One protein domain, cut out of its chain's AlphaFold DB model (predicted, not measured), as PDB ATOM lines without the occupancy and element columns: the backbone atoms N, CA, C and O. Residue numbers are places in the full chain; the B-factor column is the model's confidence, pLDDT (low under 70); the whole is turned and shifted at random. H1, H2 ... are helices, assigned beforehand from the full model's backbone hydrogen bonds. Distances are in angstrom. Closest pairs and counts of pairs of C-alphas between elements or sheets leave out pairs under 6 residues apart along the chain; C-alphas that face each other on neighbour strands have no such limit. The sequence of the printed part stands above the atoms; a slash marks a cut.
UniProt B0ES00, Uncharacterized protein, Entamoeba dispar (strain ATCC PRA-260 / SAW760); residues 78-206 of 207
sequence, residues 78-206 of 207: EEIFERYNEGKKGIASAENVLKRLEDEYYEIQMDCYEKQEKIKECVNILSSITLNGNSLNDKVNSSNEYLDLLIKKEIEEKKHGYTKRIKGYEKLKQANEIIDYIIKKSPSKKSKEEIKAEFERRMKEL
ATOM      1  N   GLU A  78      81.545  32.030 -11.947       85.81
ATOM      2  CA  GLU A  78      80.655  31.271 -11.076       85.81
ATOM      3  C   GLU A  78      79.907  32.187 -10.095       85.81
ATOM      4  O   GLU A  78      78.680  32.140 -10.046       85.81
ATOM      5  N   GLU A  79      80.601  33.091  -9.392       82.19
ATOM      6  CA  GLU A  79      79.978  34.039  -8.448       82.19
ATOM      7  C   GLU A  79      78.964  34.973  -9.131       82.19
ATOM      8  O   GLU A  79      77.937  35.348  -8.554       82.19
ATOM      9  N   ILE A  80      79.254  35.389 -10.367       82.44
ATOM     10  CA  ILE A  80      78.354  36.237 -11.158       82.44
ATOM     11  C   ILE A  80      77.121  35.434 -11.585       82.44
ATOM     12  O   ILE A  80      75.993  35.928 -11.486       82.44
ATOM     13  N   PHE A  81      77.325  34.195 -12.035       77.25
ATOM     14  CA  PHE A  81      76.253  33.302 -12.463       77.25
ATOM     15  C   PHE A  81      75.318  32.920 -11.309       77.25
ATOM     16  O   PHE A  81      74.095  32.927 -11.478       77.25
ATOM     17  N   GLU A  82      75.860  32.645 -10.122       89.19
ATOM     18  CA  GLU A  82      75.077  32.376  -8.914       89.19
ATOM     19  C   GLU A  82      74.187  33.566  -8.552       89.19
ATOM     20  O   GLU A  82      72.968  33.409  -8.470       89.19
ATOM     21  N   ARG A  83      74.757  34.776  -8.461       82.81
ATOM     22  CA  ARG A  83      74.000  35.999  -8.145       82.81
ATOM     23  C   ARG A  83      72.902  36.291  -9.168       82.81
ATOM     24  O   ARG A  83      71.803  36.709  -8.806       82.81
ATOM     25  N   TYR A  84      73.182  36.064 -10.452       79.12
ATOM     26  CA  TYR A  84      72.185  36.199 -11.512       79.12
ATOM     27  C   TYR A  84      71.020  35.218 -11.318       79.12
ATOM     28  O   TYR A  84      69.852  35.609 -11.382       79.12
ATOM     29  N   ASN A  85      71.324  33.951 -11.034       85.44
ATOM     30  CA  ASN A  85      70.305  32.931 -10.810       85.44
ATOM     31  C   ASN A  85      69.500  33.175  -9.532       85.44
ATOM     32  O   ASN A  85      68.295  32.932  -9.528       85.44
ATOM     33  N   GLU A  86      70.126  33.664  -8.464       85.94
ATOM     34  CA  GLU A  86      69.432  34.092  -7.246       85.94
ATOM     35  C   GLU A  86      68.451  35.230  -7.529       85.94
ATOM     36  O   GLU A  86      67.279  35.128  -7.166       85.94
ATOM     37  N   GLY A  87      68.888  36.264  -8.258       76.94
ATOM     38  CA  GLY A  87      68.014  37.357  -8.689       76.94
ATOM     39  C   GLY A  87      66.830  36.856  -9.519       76.94
ATOM     40  O   GLY A  87      65.683  37.215  -9.253       76.94
ATOM     41  N   LYS A  88      67.081  35.946 -10.467       81.62
ATOM     42  CA  LYS A  88      66.034  35.334 -11.296       81.62
ATOM     43  C   LYS A  88      65.043  34.502 -10.472       81.62
ATOM     44  O   LYS A  88      63.841  34.583 -10.712       81.62
ATOM     45  N   LYS A  89      65.522  33.726  -9.493       83.75
ATOM     46  CA  LYS A  89      64.667  32.966  -8.561       83.75
ATOM     47  C   LYS A  89      63.799  33.897  -7.716       83.75
ATOM     48  O   LYS A  89      62.617  33.616  -7.540       83.75
ATOM     49  N   GLY A  90      64.367  35.000  -7.224       82.62
ATOM     50  CA  GLY A  90      63.636  36.013  -6.462       82.62
ATOM     51  C   GLY A  90      62.503  36.648  -7.270       82.62
ATOM     52  O   GLY A  90      61.371  36.687  -6.795       82.62
ATOM     53  N   ILE A  91      62.781  37.060  -8.513       80.81
ATOM     54  CA  ILE A  91      61.773  37.615  -9.435       80.81
ATOM     55  C   ILE A  91      60.665  36.595  -9.702       80.81
ATOM     56  O   ILE A  91      59.497  36.888  -9.459       80.81
ATOM     57  N   ALA A  92      61.028  35.370 -10.093       80.44
ATOM     58  CA  ALA A  92      60.051  34.313 -10.349       80.44
ATOM     59  C   ALA A  92      59.198  34.003  -9.106       80.44
ATOM     60  O   ALA A  92      58.011  33.700  -9.213       80.44
ATOM     61  N   SER A  93      59.775  34.082  -7.903       86.38
ATOM     62  CA  SER A  93      59.016  33.903  -6.665       86.38
ATOM     63  C   SER A  93      58.016  35.036  -6.429       86.38
ATOM     64  O   SER A  93      56.904  34.758  -5.986       86.38
ATOM     65  N   ALA A  94      58.387  36.289  -6.700       82.62
ATOM     66  CA  ALA A  94      57.493  37.435  -6.545       82.62
ATOM     67  C   ALA A  94      56.343  37.405  -7.565       82.62
ATOM     68  O   ALA A  94      55.190  37.584  -7.177       82.62
ATOM     69  N   GLU A  95      56.632  37.094  -8.832       84.06
ATOM     70  CA  GLU A  95      55.625  36.936  -9.893       84.06
ATOM     71  C   GLU A  95      54.604  35.843  -9.548       84.06
ATOM     72  O   GLU A  95      53.400  36.035  -9.704       84.06
ATOM     73  N   ASN A  96      55.065  34.710  -9.007       85.62
ATOM     74  CA  ASN A  96      54.174  33.633  -8.572       85.62
ATOM     75  C   ASN A  96      53.267  34.051  -7.404       85.62
ATOM     76  O   ASN A  96      52.096  33.674  -7.371       85.62
ATOM     77  N   VAL A  97      53.789  34.818  -6.440       85.00
ATOM     78  CA  VAL A  97      52.981  35.339  -5.325       85.00
ATOM     79  C   VAL A  97      51.943  36.334  -5.833       85.00
ATOM     80  O   VAL A  97      50.790  36.243  -5.419       85.00
ATOM     81  N   LEU A  98      52.332  37.239  -6.734       84.00
ATOM     82  CA  LEU A  98      51.423  38.214  -7.333       84.00
ATOM     83  C   LEU A  98      50.276  37.510  -8.061       84.00
ATOM     84  O   LEU A  98      49.118  37.766  -7.751       84.00
ATOM     85  N   LYS A  99      50.597  36.545  -8.927       85.06
ATOM     86  CA  LYS A  99      49.594  35.774  -9.665       85.06
ATOM     87  C   LYS A  99      48.607  35.059  -8.740       85.06
ATOM     88  O   LYS A  99      47.406  35.089  -8.973       85.06
ATOM     89  N   ARG A 100      49.094  34.451  -7.651       84.94
ATOM     90  CA  ARG A 100      48.212  33.810  -6.665       84.94
ATOM     91  C   ARG A 100      47.273  34.817  -5.995       84.94
ATOM     92  O   ARG A 100      46.110  34.499  -5.788       84.94
ATOM     93  N   LEU A 101      47.763  36.011  -5.658       84.88
ATOM     94  CA  LEU A 101      46.928  37.063  -5.069       84.88
ATOM     95  C   LEU A 101      45.871  37.575  -6.056       84.88
ATOM     96  O   LEU A 101      44.747  37.849  -5.645       84.88
ATOM     97  N   GLU A 102      46.210  37.686  -7.341       83.44
ATOM     98  CA  GLU A 102      45.254  38.035  -8.400       83.44
ATOM     99  C   GLU A 102      44.153  36.974  -8.539       83.44
ATOM    100  O   GLU A 102      42.972  37.323  -8.590       83.44
ATOM    101  N   ASP A 103      44.527  35.691  -8.526       84.00
ATOM    102  CA  ASP A 103      43.587  34.567  -8.578       84.00
ATOM    103  C   ASP A 103      42.669  34.542  -7.334       84.00
ATOM    104  O   ASP A 103      41.445  34.476  -7.467       84.00
ATOM    105  N   GLU A 104      43.226  34.681  -6.125       86.25
ATOM    106  CA  GLU A 104      42.453  34.753  -4.871       86.25
ATOM    107  C   GLU A 104      41.488  35.949  -4.865       86.25
ATOM    108  O   GLU A 104      40.322  35.833  -4.475       86.25
ATOM    109  N   TYR A 105      41.948  37.114  -5.327       82.38
ATOM    110  CA  TYR A 105      41.107  38.301  -5.438       82.38
ATOM    111  C   TYR A 105      39.940  38.080  -6.406       82.38
ATOM    112  O   TYR A 105      38.804  38.475  -6.116       82.38
ATOM    113  N   TYR A 106      40.200  37.427  -7.541       80.62
ATOM    114  CA  TYR A 106      39.175  37.081  -8.519       80.62
ATOM    115  C   TYR A 106      38.111  36.147  -7.923       80.62
ATOM    116  O   TYR A 106      36.913  36.402  -8.078       80.62
ATOM    117  N   GLU A 107      38.517  35.111  -7.189       84.25
ATOM    118  CA  GLU A 107      37.586  34.200  -6.514       84.25
ATOM    119  C   GLU A 107      36.688  34.931  -5.502       84.25
ATOM    120  O   GLU A 107      35.468  34.737  -5.498       84.25
ATOM    121  N   ILE A 108      37.263  35.831  -4.697       85.81
ATOM    122  CA  ILE A 108      36.514  36.640  -3.722       85.81
ATOM    123  C   ILE A 108      35.484  37.535  -4.418       85.81
ATOM    124  O   ILE A 108      34.342  37.644  -3.960       85.81
ATOM    125  N   GLN A 109      35.864  38.181  -5.525       80.44
ATOM    126  CA  GLN A 109      34.944  39.002  -6.312       80.44
ATOM    127  C   GLN A 109      33.784  38.166  -6.848       80.44
ATOM    128  O   GLN A 109      32.628  38.567  -6.712       80.44
ATOM    129  N   MET A 110      34.071  36.989  -7.404       82.19
ATOM    130  CA  MET A 110      33.041  36.091  -7.922       82.19
ATOM    131  C   MET A 110      32.059  35.643  -6.835       82.19
ATOM    132  O   MET A 110      30.849  35.718  -7.054       82.19
ATOM    133  N   ASP A 111      32.545  35.256  -5.651       86.12
ATOM    134  CA  ASP A 111      31.677  34.909  -4.518       86.12
ATOM    135  C   ASP A 111      30.821  36.111  -4.079       86.12
ATOM    136  O   ASP A 111      29.616  35.984  -3.852       86.12
ATOM    137  N   CYS A 112      31.407  37.312  -4.033       85.50
ATOM    138  CA  CYS A 112      30.675  38.542  -3.733       85.50
ATOM    139  C   CYS A 112      29.549  38.806  -4.746       85.50
ATOM    140  O   CYS A 112      28.425  39.098  -4.334       85.50
ATOM    141  N   TYR A 113      29.810  38.664  -6.048       83.94
ATOM    142  CA  TYR A 113      28.787  38.799  -7.089       83.94
ATOM    143  C   TYR A 113      27.676  37.757  -6.949       83.94
ATOM    144  O   TYR A 113      26.497  38.107  -7.009       83.94
ATOM    145  N   GLU A 114      28.018  36.490  -6.706       86.38
ATOM    146  CA  GLU A 114      27.020  35.434  -6.499       86.38
ATOM    147  C   GLU A 114      26.126  35.724  -5.283       86.38
ATOM    148  O   GLU A 114      24.909  35.530  -5.341       86.38
ATOM    149  N   LYS A 115      26.692  36.243  -4.185       89.56
ATOM    150  CA  LYS A 115      25.901  36.678  -3.022       89.56
ATOM    151  C   LYS A 115      25.015  37.882  -3.340       89.56
ATOM    152  O   LYS A 115      23.864  37.905  -2.908       89.56
ATOM    153  N   GLN A 116      25.513  38.861  -4.093       87.25
ATOM    154  CA  GLN A 116      24.728  40.026  -4.513       87.25
ATOM    155  C   GLN A 116      23.526  39.625  -5.373       87.25
ATOM    156  O   GLN A 116      22.427  40.129  -5.155       87.25
ATOM    157  N   GLU A 117      23.700  38.683  -6.301       86.00
ATOM    158  CA  GLU A 117      22.599  38.161  -7.117       86.00
ATOM    159  C   GLU A 117      21.555  37.427  -6.267       86.00
ATOM    160  O   GLU A 117      20.361  37.677  -6.426       86.00
ATOM    161  N   LYS A 118      21.982  36.609  -5.296       88.94
ATOM    162  CA  LYS A 118      21.059  35.977  -4.334       88.94
ATOM    163  C   LYS A 118      20.276  37.011  -3.525       88.94
ATOM    164  O   LYS A 118      19.081  36.839  -3.309       88.94
ATOM    165  N   ILE A 119      20.923  38.096  -3.094       87.12
ATOM    166  CA  ILE A 119      20.247  39.198  -2.393       87.12
ATOM    167  C   ILE A 119      19.162  39.811  -3.286       87.12
ATOM    168  O   ILE A 119      18.032  39.976  -2.828       87.12
ATOM    169  N   LYS A 120      19.467  40.099  -4.557       83.50
ATOM    170  CA  LYS A 120      18.482  40.641  -5.508       83.50
ATOM    171  C   LYS A 120      17.317  39.684  -5.735       83.50
ATOM    172  O   LYS A 120      16.171  40.119  -5.736       83.50
ATOM    173  N   GLU A 121      17.592  38.393  -5.902       85.88
ATOM    174  CA  GLU A 121      16.557  37.372  -6.070       85.88
ATOM    175  C   GLU A 121      15.622  37.326  -4.856       85.88
ATOM    176  O   GLU A 121      14.405  37.436  -5.011       85.88
ATOM    177  N   CYS A 122      16.181  37.273  -3.644       85.62
ATOM    178  CA  CYS A 122      15.409  37.341  -2.405       85.62
ATOM    179  C   CYS A 122      14.552  38.611  -2.332       85.62
ATOM    180  O   CYS A 122      13.370  38.538  -2.003       85.62
ATOM    181  N   VAL A 123      15.118  39.774  -2.668       81.06
ATOM    182  CA  VAL A 123      14.389  41.051  -2.693       81.06
ATOM    183  C   VAL A 123      13.248  41.028  -3.715       81.06
ATOM    184  O   VAL A 123      12.143  41.474  -3.405       81.06
ATOM    185  N   ASN A 124      13.469  40.477  -4.909       79.44
ATOM    186  CA  ASN A 124      12.447  40.366  -5.950       79.44
ATOM    187  C   ASN A 124      11.301  39.439  -5.519       79.44
ATOM    188  O   ASN A 124      10.131  39.793  -5.673       79.44
ATOM    189  N   ILE A 125      11.621  38.295  -4.905       83.56
ATOM    190  CA  ILE A 125      10.627  37.379  -4.329       83.56
ATOM    191  C   ILE A 125       9.814  38.100  -3.250       83.56
ATOM    192  O   ILE A 125       8.585  38.131  -3.322       83.56
ATOM    193  N   LEU A 126      10.475  38.752  -2.290       79.12
ATOM    194  CA  LEU A 126       9.804  39.525  -1.239       79.12
ATOM    195  C   LEU A 126       8.923  40.651  -1.815       79.12
ATOM    196  O   LEU A 126       7.860  40.949  -1.262       79.12
ATOM    197  N   SER A 127       9.328  41.244  -2.943       74.94
ATOM    198  CA  SER A 127       8.570  42.299  -3.627       74.94
ATOM    199  C   SER A 127       7.288  41.734  -4.213       74.94
ATOM    200  O   SER A 127       6.219  42.295  -3.993       74.94
ATOM    201  N   SER A 128       7.380  40.579  -4.878       74.44
ATOM    202  CA  SER A 128       6.235  39.896  -5.489       74.44
ATOM    203  C   SER A 128       5.172  39.440  -4.482       74.44
ATOM    204  O   SER A 128       3.993  39.385  -4.816       74.44
ATOM    205  N   ILE A 129       5.568  39.158  -3.234       74.88
ATOM    206  CA  ILE A 129       4.667  38.704  -2.159       74.88
ATOM    207  C   ILE A 129       3.996  39.894  -1.444       74.88
ATOM    208  O   ILE A 129       3.036  39.735  -0.687       74.88
ATOM    209  N   THR A 130       4.483  41.117  -1.652       63.78
ATOM    210  CA  THR A 130       3.988  42.290  -0.931       63.78
ATOM    211  C   THR A 130       2.641  42.769  -1.490       63.78
ATOM    212  O   THR A 130       2.552  43.219  -2.625       63.78
ATOM    213  N   LEU A 131       1.602  42.756  -0.646       57.19
ATOM    214  CA  LEU A 131       0.193  43.003  -1.003       57.19
ATOM    215  C   LEU A 131      -0.157  44.394  -1.590       57.19
ATOM    216  O   LEU A 131      -1.272  44.553  -2.073       57.19
ATOM    217  N   ASN A 132       0.740  45.391  -1.576       53.69
ATOM    218  CA  ASN A 132       0.364  46.804  -1.791       53.69
ATOM    219  C   ASN A 132       1.027  47.532  -2.976       53.69
ATOM    220  O   ASN A 132       0.930  48.750  -3.047       53.69
ATOM    221  N   GLY A 133       1.697  46.850  -3.908       50.44
ATOM    222  CA  GLY A 133       2.221  47.509  -5.122       50.44
ATOM    223  C   GLY A 133       3.372  48.512  -4.912       50.44
ATOM    224  O   GLY A 133       3.871  49.064  -5.888       50.44
ATOM    225  N   ASN A 134       3.835  48.712  -3.675       50.56
ATOM    226  CA  ASN A 134       5.036  49.494  -3.371       50.56
ATOM    227  C   ASN A 134       6.286  48.626  -3.591       50.56
ATOM    228  O   ASN A 134       6.318  47.467  -3.166       50.56
ATOM    229  N   SER A 135       7.321  49.184  -4.225       57.03
ATOM    230  CA  SER A 135       8.600  48.492  -4.448       57.03
ATOM    231  C   SER A 135       9.276  48.177  -3.106       57.03
ATOM    232  O   SER A 135       9.129  48.949  -2.155       57.03
ATOM    233  N   LEU A 136      10.046  47.080  -2.983       58.41
ATOM    234  CA  LEU A 136      10.748  46.787  -1.719       58.41
ATOM    235  C   LEU A 136      11.653  47.936  -1.272       58.41
ATOM    236  O   LEU A 136      11.868  48.086  -0.078       58.41
ATOM    237  N   ASN A 137      12.143  48.752  -2.204       55.44
ATOM    238  CA  ASN A 137      12.963  49.928  -1.912       55.44
ATOM    239  C   ASN A 137      12.207  50.937  -1.027       55.44
ATOM    240  O   ASN A 137      12.773  51.491  -0.086       55.44
ATOM    241  N   ASP A 138      10.904  51.116  -1.267       58.41
ATOM    242  CA  ASP A 138      10.049  51.964  -0.430       58.41
ATOM    243  C   ASP A 138       9.864  51.332   0.959       58.41
ATOM    244  O   ASP A 138       9.811  52.030   1.973       58.41
ATOM    245  N   LYS A 139       9.859  49.992   1.031       60.81
ATOM    246  CA  LYS A 139       9.839  49.245   2.293       60.81
ATOM    247  C   LYS A 139      11.162  49.308   3.059       60.81
ATOM    248  O   LYS A 139      11.103  49.441   4.275       60.81
ATOM    249  N   VAL A 140      12.321  49.233   2.405       58.22
ATOM    250  CA  VAL A 140      13.645  49.323   3.052       58.22
ATOM    251  C   VAL A 140      13.839  50.712   3.664       58.22
ATOM    252  O   VAL A 140      14.203  50.817   4.837       58.22
ATOM    253  N   ASN A 141      13.470  51.772   2.939       58.81
ATOM    254  CA  ASN A 141      13.453  53.133   3.481       58.81
ATOM    255  C   ASN A 141      12.465  53.271   4.650       58.81
ATOM    256  O   ASN A 141      12.856  53.735   5.721       58.81
ATOM    257  N   SER A 142      11.233  52.760   4.512       61.22
ATOM    258  CA  SER A 142      10.265  52.752   5.622       61.22
ATOM    259  C   SER A 142      10.733  51.908   6.820       61.22
ATOM    260  O   SER A 142      10.411  52.201   7.971       61.22
ATOM    261  N   SER A 143      11.548  50.876   6.571       70.25
ATOM    262  CA  SER A 143      12.160  50.043   7.601       70.25
ATOM    263  C   SER A 143      13.257  50.800   8.343       70.25
ATOM    264  O   SER A 143      13.398  50.591   9.543       70.25
ATOM    265  N   ASN A 144      14.021  51.670   7.679       84.81
ATOM    266  CA  ASN A 144      15.045  52.488   8.333       84.81
ATOM    267  C   ASN A 144      14.423  53.570   9.224       84.81
ATOM    268  O   ASN A 144      14.849  53.716  10.368       84.81
ATOM    269  N   GLU A 145      13.374  54.247   8.754       84.06
ATOM    270  CA  GLU A 145      12.612  55.206   9.568       84.06
ATOM    271  C   GLU A 145      11.990  54.528  10.798       84.06
ATOM    272  O   GLU A 145      12.054  55.044  11.915       84.06
ATOM    273  N   TYR A 146      11.445  53.320  10.623       86.19
ATOM    274  CA  TYR A 146      10.931  52.525  11.735       86.19
ATOM    275  C   TYR A 146      12.031  52.107  12.724       86.19
ATOM    276  O   TYR A 146      11.835  52.194  13.940       86.19
ATOM    277  N   LEU A 147      13.205  51.696  12.235       91.75
ATOM    278  CA  LEU A 147      14.358  51.378  13.083       91.75
ATOM    279  C   LEU A 147      14.827  52.601  13.884       91.75
ATOM    280  O   LEU A 147      15.175  52.446  15.052       91.75
ATOM    281  N   ASP A 148      14.771  53.807  13.317       93.06
ATOM    282  CA  ASP A 148      15.105  55.044  14.034       93.06
ATOM    283  C   ASP A 148      14.142  55.326  15.190       93.06
ATOM    284  O   ASP A 148      14.573  55.689  16.290       93.06
ATOM    285  N   LEU A 149      12.845  55.076  14.991       93.44
ATOM    286  CA  LEU A 149      11.857  55.155  16.068       93.44
ATOM    287  C   LEU A 149      12.139  54.127  17.173       93.44
ATOM    288  O   LEU A 149      12.047  54.459  18.358       93.44
ATOM    289  N   LEU A 150      12.513  52.893  16.811       92.75
ATOM    290  CA  LEU A 150      12.881  51.857  17.781       92.75
ATOM    291  C   LEU A 150      14.140  52.233  18.565       92.75
ATOM    292  O   LEU A 150      14.150  52.106  19.788       92.75
ATOM    293  N   ILE A 151      15.181  52.734  17.897       95.44
ATOM    294  CA  ILE A 151      16.412  53.203  18.548       95.44
ATOM    295  C   ILE A 151      16.093  54.335  19.525       95.44
ATOM    296  O   ILE A 151      16.506  54.274  20.684       95.44
ATOM    297  N   LYS A 152      15.314  55.335  19.095       96.31
ATOM    298  CA  LYS A 152      14.895  56.450  19.952       96.31
ATOM    299  C   LYS A 152      14.166  55.953  21.200       96.31
ATOM    300  O   LYS A 152      14.519  56.341  22.311       96.31
ATOM    301  N   LYS A 153      13.226  55.025  21.029       95.69
ATOM    302  CA  LYS A 153      12.497  54.410  22.142       95.69
ATOM    303  C   LYS A 153      13.421  53.662  23.109       95.69
ATOM    304  O   LYS A 153      13.274  53.800  24.319       95.69
ATOM    305  N   GLU A 154      14.394  52.900  22.611       97.00
ATOM    306  CA  GLU A 154      15.377  52.217  23.469       97.00
ATOM    307  C   GLU A 154      16.240  53.197  24.277       97.00
ATOM    308  O   GLU A 154      16.559  52.926  25.438       97.00
ATOM    309  N   ILE A 155      16.608  54.336  23.676       95.69
ATOM    310  CA  ILE A 155      17.376  55.405  24.332       95.69
ATOM    311  C   ILE A 155      16.552  56.080  25.435       95.69
ATOM    312  O   ILE A 155      17.103  56.399  26.491       95.69
ATOM    313  N   GLU A 156      15.258  56.290  25.201       96.19
ATOM    314  CA  GLU A 156      14.334  56.904  26.160       96.19
ATOM    315  C   GLU A 156      14.015  55.959  27.327       96.19
ATOM    316  O   GLU A 156      14.118  56.350  28.489       96.19
ATOM    317  N   GLU A 157      13.671  54.702  27.038       95.75
ATOM    318  CA  GLU A 157      13.214  53.745  28.052       95.75
ATOM    319  C   GLU A 157      14.364  53.107  28.851       95.75
ATOM    320  O   GLU A 157      14.148  52.661  29.978       95.75
ATOM    321  N   LYS A 158      15.572  53.006  28.270       95.06
ATOM    322  CA  LYS A 158      16.789  52.418  28.879       95.06
ATOM    323  C   LYS A 158      16.568  51.078  29.590       95.06
ATOM    324  O   LYS A 158      17.241  50.749  30.570       95.06
ATOM    325  N   LYS A 159      15.634  50.272  29.079       94.31
ATOM    326  CA  LYS A 159      15.311  48.945  29.617       94.31
ATOM    327  C   LYS A 159      16.545  48.050  29.635       94.31
ATOM    328  O   LYS A 159      17.446  48.195  28.808       94.31
ATOM    329  N   HIS A 160      16.566  47.055  30.519       95.56
ATOM    330  CA  HIS A 160      17.675  46.103  30.589       95.56
ATOM    331  C   HIS A 160      18.039  45.552  29.193       95.56
ATOM    332  O   HIS A 160      17.169  45.132  28.424       95.56
ATOM    333  N   GLY A 161      19.324  45.619  28.836       95.19
ATOM    334  CA  GLY A 161      19.831  45.195  27.527       95.19
ATOM    335  C   GLY A 161      19.630  46.174  26.358       95.19
ATOM    336  O   GLY A 161      19.939  45.790  25.230       95.19
ATOM    337  N   TYR A 162      19.164  47.411  26.585       95.94
ATOM    338  CA  TYR A 162      18.896  48.394  25.515       95.94
ATOM    339  C   TYR A 162      20.096  48.628  24.585       95.94
ATOM    340  O   TYR A 162      19.940  48.658  23.370       95.94
ATOM    341  N   THR A 163      21.317  48.682  25.124       96.00
ATOM    342  CA  THR A 163      22.542  48.875  24.327       96.00
ATOM    343  C   THR A 163      22.769  47.767  23.301       96.00
ATOM    344  O   THR A 163      23.241  48.036  22.198       96.00
ATOM    345  N   LYS A 164      22.422  46.516  23.632       96.50
ATOM    346  CA  LYS A 164      22.505  45.394  22.687       96.50
ATOM    347  C   LYS A 164      21.449  45.519  21.590       96.50
ATOM    348  O   LYS A 164      21.764  45.245  20.436       96.50
ATOM    349  N   ARG A 165      20.228  45.947  21.937       96.50
ATOM    350  CA  ARG A 165      19.140  46.160  20.968       96.50
ATOM    351  C   ARG A 165      19.461  47.299  20.003       96.50
ATOM    352  O   ARG A 165      19.395  47.074  18.803       96.50
ATOM    353  N   ILE A 166      19.936  48.442  20.509       96.56
ATOM    354  CA  ILE A 166      20.390  49.578  19.684       96.56
ATOM    355  C   ILE A 166      21.448  49.127  18.675       96.56
ATOM    356  O   ILE A 166      21.259  49.314  17.478       96.56
ATOM    357  N   LYS A 167      22.501  48.429  19.127       96.50
ATOM    358  CA  LYS A 167      23.530  47.885  18.221       96.50
ATOM    359  C   LYS A 167      22.958  46.928  17.171       96.50
ATOM    360  O   LYS A 167      23.476  46.849  16.063       96.50
ATOM    361  N   GLY A 168      21.929  46.157  17.523       95.31
ATOM    362  CA  GLY A 168      21.216  45.296  16.579       95.31
ATOM    363  C   GLY A 168      20.492  46.104  15.502       95.31
ATOM    364  O   GLY A 168      20.646  45.808  14.320       95.31
ATOM    365  N   TYR A 169      19.761  47.147  15.896       94.44
ATOM    366  CA  TYR A 169      19.052  48.029  14.967       94.44
ATOM    367  C   TYR A 169      20.008  48.796  14.045       94.44
ATOM    368  O   TYR A 169      19.768  48.857  12.844       94.44
ATOM    369  N   GLU A 170      21.134  49.292  14.561       93.94
ATOM    370  CA  GLU A 170      22.174  49.939  13.747       93.94
ATOM    371  C   GLU A 170      22.754  48.990  12.690       93.94
ATOM    372  O   GLU A 170      22.909  49.368  11.530       93.94
ATOM    373  N   LYS A 171      23.015  47.727  13.055       93.62
ATOM    374  CA  LYS A 171      23.462  46.705  12.094       93.62
ATOM    375  C   LYS A 171      22.420  46.425  11.014       93.62
ATOM    376  O   LYS A 171      22.789  46.214   9.862       93.62
ATOM    377  N   LEU A 172      21.134  46.418  11.369       90.25
ATOM    378  CA  LEU A 172      20.054  46.257  10.392       90.25
ATOM    379  C   LEU A 172      19.993  47.445   9.424       90.25
ATOM    380  O   LEU A 172      19.859  47.222   8.224       90.25
ATOM    381  N   LYS A 173      20.177  48.680   9.910       90.00
ATOM    382  CA  LYS A 173      20.266  49.863   9.037       90.00
ATOM    383  C   LYS A 173      21.424  49.754   8.044       90.00
ATOM    384  O   LYS A 173      21.224  49.956   6.852       90.00
ATOM    385  N   GLN A 174      22.605  49.351   8.510       91.06
ATOM    386  CA  GLN A 174      23.763  49.131   7.634       91.06
ATOM    387  C   GLN A 174      23.485  48.055   6.573       91.06
ATOM    388  O   GLN A 174      23.841  48.220   5.408       91.06
ATOM    389  N   ALA A 175      22.824  46.956   6.951       88.31
ATOM    390  CA  ALA A 175      22.438  45.918   5.998       88.31
ATOM    391  C   ALA A 175      21.458  46.449   4.935       88.31
ATOM    392  O   ALA A 175      21.631  46.162   3.752       88.31
ATOM    393  N   ASN A 176      20.480  47.262   5.341       86.75
ATOM    394  CA  ASN A 176      19.525  47.910   4.443       86.75
ATOM    395  C   ASN A 176      20.222  48.830   3.424       86.75
ATOM    396  O   ASN A 176      19.940  48.747   2.230       86.75
ATOM    397  N   GLU A 177      21.185  49.643   3.863       87.06
ATOM    398  CA  GLU A 177      21.978  50.513   2.979       87.06
ATOM    399  C   GLU A 177      22.782  49.718   1.937       87.06
ATOM    400  O   GLU A 177      22.851  50.098   0.764       87.06
ATOM    401  N   ILE A 178      23.365  48.583   2.342       87.00
ATOM    402  CA  ILE A 178      24.094  47.686   1.435       87.00
ATOM    403  C   ILE A 178      23.145  47.080   0.392       87.00
ATOM    404  O   ILE A 178      23.486  47.033  -0.790       87.00
ATOM    405  N   ILE A 179      21.957  46.632   0.808       85.81
ATOM    406  CA  ILE A 179      20.945  46.073  -0.100       85.81
ATOM    407  C   ILE A 179      20.530  47.119  -1.140       85.81
ATOM    408  O   ILE A 179      20.576  46.838  -2.341       85.81
ATOM    409  N   ASP A 180      20.217  48.340  -0.705       83.81
ATOM    410  CA  ASP A 180      19.860  49.448  -1.595       83.81
ATOM    411  C   ASP A 180      20.967  49.753  -2.609       83.81
ATOM    412  O   ASP A 180      20.700  49.977  -3.794       83.81
ATOM    413  N   TYR A 181      22.224  49.747  -2.161       85.19
ATOM    414  CA  TYR A 181      23.377  49.937  -3.034       85.19
ATOM    415  C   TYR A 181      23.481  48.842  -4.103       85.19
ATOM    416  O   TYR A 181      23.672  49.149  -5.284       85.19
ATOM    417  N   ILE A 182      23.331  47.572  -3.711       84.62
ATOM    418  CA  ILE A 182      23.405  46.417  -4.620       84.62
ATOM    419  C   ILE A 182      22.326  46.509  -5.704       84.62
ATOM    420  O   ILE A 182      22.619  46.307  -6.889       84.62
ATOM    421  N   ILE A 183      21.096  46.853  -5.309       80.81
ATOM    422  CA  ILE A 183      19.955  46.996  -6.220       80.81
ATOM    423  C   ILE A 183      20.189  48.155  -7.198       80.81
ATOM    424  O   ILE A 183      20.020  47.981  -8.404       80.81
ATOM    425  N   LYS A 184      20.634  49.323  -6.710       80.81
ATOM    426  CA  LYS A 184      20.862  50.518  -7.547       80.81
ATOM    427  C   LYS A 184      22.028  50.356  -8.524       80.81
ATOM    428  O   LYS A 184      21.945  50.825  -9.655       80.81
ATOM    429  N   LYS A 185      23.128  49.725  -8.100       74.00
ATOM    430  CA  LYS A 185      24.375  49.672  -8.883       74.00
ATOM    431  C   LYS A 185      24.345  48.670 -10.036       74.00
ATOM    432  O   LYS A 185      25.135  48.798 -10.969       74.00
ATOM    433  N   SER A 186      23.481  47.659  -9.987       63.09
ATOM    434  CA  SER A 186      23.496  46.593 -10.993       63.09
ATOM    435  C   SER A 186      22.081  46.122 -11.341       63.09
ATOM    436  O   SER A 186      21.611  45.136 -10.772       63.09
ATOM    437  N   PRO A 187      21.408  46.812 -12.285       54.44
ATOM    438  CA  PRO A 187      20.031  46.501 -12.667       54.44
ATOM    439  C   PRO A 187      19.891  45.161 -13.405       54.44
ATOM    440  O   PRO A 187      18.801  44.598 -13.432       54.44
ATOM    441  N   SER A 188      20.976  44.626 -13.976       61.94
ATOM    442  CA  SER A 188      20.983  43.346 -14.689       61.94
ATOM    443  C   SER A 188      22.036  42.384 -14.146       61.94
ATOM    444  O   SER A 188      23.104  42.785 -13.671       61.94
ATOM    445  N   LYS A 189      21.716  41.093 -14.247       66.06
ATOM    446  CA  LYS A 189      22.636  39.989 -13.985       66.06
ATOM    447  C   LYS A 189      23.770  40.039 -15.005       66.06
ATOM    448  O   LYS A 189      23.505  40.014 -16.205       66.06
ATOM    449  N   LYS A 190      25.011  40.123 -14.528       70.69
ATOM    450  CA  LYS A 190      26.208  39.986 -15.366       70.69
ATOM    451  C   LYS A 190      26.623  38.518 -15.423       70.69
ATOM    452  O   LYS A 190      26.528  37.801 -14.426       70.69
ATOM    453  N   SER A 191      27.069  38.077 -16.587       73.56
ATOM    454  CA  SER A 191      27.736  36.791 -16.782       73.56
ATOM    455  C   SER A 191      29.097  36.766 -16.076       73.56
ATOM    456  O   SER A 191      29.676  37.812 -15.761       73.56
ATOM    457  N   LYS A 192      29.626  35.562 -15.815       69.94
ATOM    458  CA  LYS A 192      30.952  35.408 -15.190       69.94
ATOM    459  C   LYS A 192      32.038  36.020 -16.080       69.94
ATOM    460  O   LYS A 192      32.987  36.624 -15.590       69.94
ATOM    461  N   GLU A 193      31.848  35.924 -17.388       77.19
ATOM    462  CA  GLU A 193      32.718  36.448 -18.433       77.19
ATOM    463  C   GLU A 193      32.746  37.983 -18.431       77.19
ATOM    464  O   GLU A 193      33.819  38.577 -18.516       77.19
ATOM    465  N   GLU A 194      31.595  38.640 -18.264       80.81
ATOM    466  CA  GLU A 194      31.518  40.104 -18.150       80.81
ATOM    467  C   GLU A 194      32.175  40.617 -16.867       80.81
ATOM    468  O   GLU A 194      32.859  41.642 -16.891       80.81
ATOM    469  N   ILE A 195      32.002  39.895 -15.755       74.75
ATOM    470  CA  ILE A 195      32.656  40.217 -14.482       74.75
ATOM    471  C   ILE A 195      34.176  40.113 -14.633       74.75
ATOM    472  O   ILE A 195      34.897  41.035 -14.246       74.75
ATOM    473  N   LYS A 196      34.659  39.030 -15.253       76.81
ATOM    474  CA  LYS A 196      36.082  38.827 -15.530       76.81
ATOM    475  C   LYS A 196      36.652  39.917 -16.436       76.81
ATOM    476  O   LYS A 196      37.680  40.501 -16.107       76.81
ATOM    477  N   ALA A 197      35.958  40.257 -17.517       82.75
ATOM    478  CA  ALA A 197      36.397  41.295 -18.446       82.75
ATOM    479  C   ALA A 197      36.422  42.698 -17.810       82.75
ATOM    480  O   ALA A 197      37.285  43.516 -18.128       82.75
ATOM    481  N   GLU A 198      35.479  43.018 -16.919       80.19
ATOM    482  CA  GLU A 198      35.496  44.285 -16.176       80.19
ATOM    483  C   GLU A 198      36.629  44.338 -15.149       80.19
ATOM    484  O   GLU A 198      37.240  45.392 -14.968       80.19
ATOM    485  N   PHE A 199      36.947  43.206 -14.522       73.44
ATOM    486  CA  PHE A 199      38.088  43.097 -13.624       73.44
ATOM    487  C   PHE A 199      39.422  43.275 -14.359       73.44
ATOM    488  O   PHE A 199      40.206  44.142 -13.982       73.44
ATOM    489  N   GLU A 200      39.648  42.534 -15.448       80.38
ATOM    490  CA  GLU A 200      40.861  42.659 -16.268       80.38
ATOM    491  C   GLU A 200      41.057  44.092 -16.778       80.38
ATOM    492  O   GLU A 200      42.178  44.595 -16.829       80.38
ATOM    493  N   ARG A 201      39.964  44.783 -17.119       83.94
ATOM    494  CA  ARG A 201      40.004  46.194 -17.510       83.94
ATOM    495  C   ARG A 201      40.469  47.096 -16.367       83.94
ATOM    496  O   ARG A 201      41.329  47.935 -16.589       83.94
ATOM    497  N   ARG A 202      39.934  46.908 -15.156       79.25
ATOM    498  CA  ARG A 202      40.320  47.696 -13.974       79.25
ATOM    499  C   ARG A 202      41.753  47.450 -13.532       79.25
ATOM    500  O   ARG A 202      42.404  48.388 -13.097       79.25
ATOM    501  N   MET A 203      42.241  46.216 -13.641       72.69
ATOM    502  CA  MET A 203      43.644  45.912 -13.350       72.69
ATOM    503  C   MET A 203      44.577  46.659 -14.307       72.69
ATOM    504  O   MET A 203      45.520  47.287 -13.851       72.69
ATOM    505  N   LYS A 204      44.243  46.711 -15.604       78.06
ATOM    506  CA  LYS A 204      45.000  47.488 -16.605       78.06
ATOM    507  C   LYS A 204      44.956  49.004 -16.401       78.06
ATOM    508  O   LYS A 204      45.809  49.703 -16.924       78.06
ATOM    509  N   GLU A 205      43.954  49.534 -15.700       78.62
ATOM    510  CA  GLU A 205      43.882  50.964 -15.354       78.62
ATOM    511  C   GLU A 205      44.809  51.336 -14.181       78.62
ATOM    512  O   GLU A 205      45.021  52.521 -13.928       78.62
ATOM    513  N   LEU A 206      45.328  50.344 -13.447       63.22
ATOM    514  CA  LEU A 206      46.222  50.525 -12.297       63.22
ATOM    515  C   LEU A 206      47.712  50.343 -12.647       63.22
ATOM    516  O   LEU A 206      48.554  50.642 -11.798       63.22
TER     517      LEU A 206
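What this domain is: This is residues 78 to 206 of the 207 residues of an uncharacterized protein of Entamoeba dispar (strain ATCC PRA-260 / SAW760) (UniProt B0ES00). One very long helix, H1, makes the longest axis, and near its last residues a helical hairpin, H2 and H3, stands crosswise to it, making a large L. The first part of H1, residues 78 to 101, sticks out as a bare arm, while short H4 folds back slantwise over residues 106 to 110 of H1. The printed part has 129 residues with four named helices, in the order H1, H2, H3, H4, and no named strand; its class is all helix. The whole is extended, with a radius of gyration of the C-alphas of 24.3 A and spans of 81 by 39 by 21 A, the arm making much of the length.

How they stand to each other: Start with H1, residues 78 to 129, the hub, which touches the three other helices. Look next at H2, residues 136 to 157: its residue 136 alone touches H1, at residues 123 to 127, and the closest C-alphas, those of Ser 127 and Leu 136, are 5.3 A apart. The lines of H1 and H2 are about perpendicular, at 89 degrees. Then comes H3, residues 162 to 185, which forms a hairpin with H2, running opposite ways at a shallow tilt of 17 degrees; their closest C-alphas, those of Ile 151 and Ile 166, are 5.5 A apart. Residues 179 to 183 of H3 touch residues 116 to 120 of H1, about perpendicular at 82 degrees, with the closest C-alphas, those of Gln 116 and Ile 182, 6.5 A apart. Last, H4, residues 192 to 204, touches H1 at residues 106 to 110 of H1, opposite ways at a steep tilt of 46 degrees; the closest C-alphas, those of Met 110 and Lys 192, are 7.6 A apart. H4 is apart from H2 and from H3. In H1, H2, H3 and H4 every O i to N i+4 pair is within hydrogen-bond range.

Where its parts are: Find C-alpha 78 at (80.655, 31.271, -11.076); from there H1 runs 76.9 A to C-alpha 129 at (4.667, 38.704, -2.159), with x falling. H2 measures 30.7 A from first to last C-alpha, and H3 measures 34.9 A. H4 is 18.6 A long and ends at C-alpha 204, at (45.000, 47.488, -16.605).

The domain as a whole: The C-alphas of Glu 78 and Asn 132, the two farthest apart, are 82.3 A from each other. The printed part has no cut. The link from H2 to H3 is tight, and those from H1 to H2 and from H3 to H4 are short. The mean pLDDT of the printed part is 81.5; residues 130 to 142, 186 to 189, 192 and 206 are under 70.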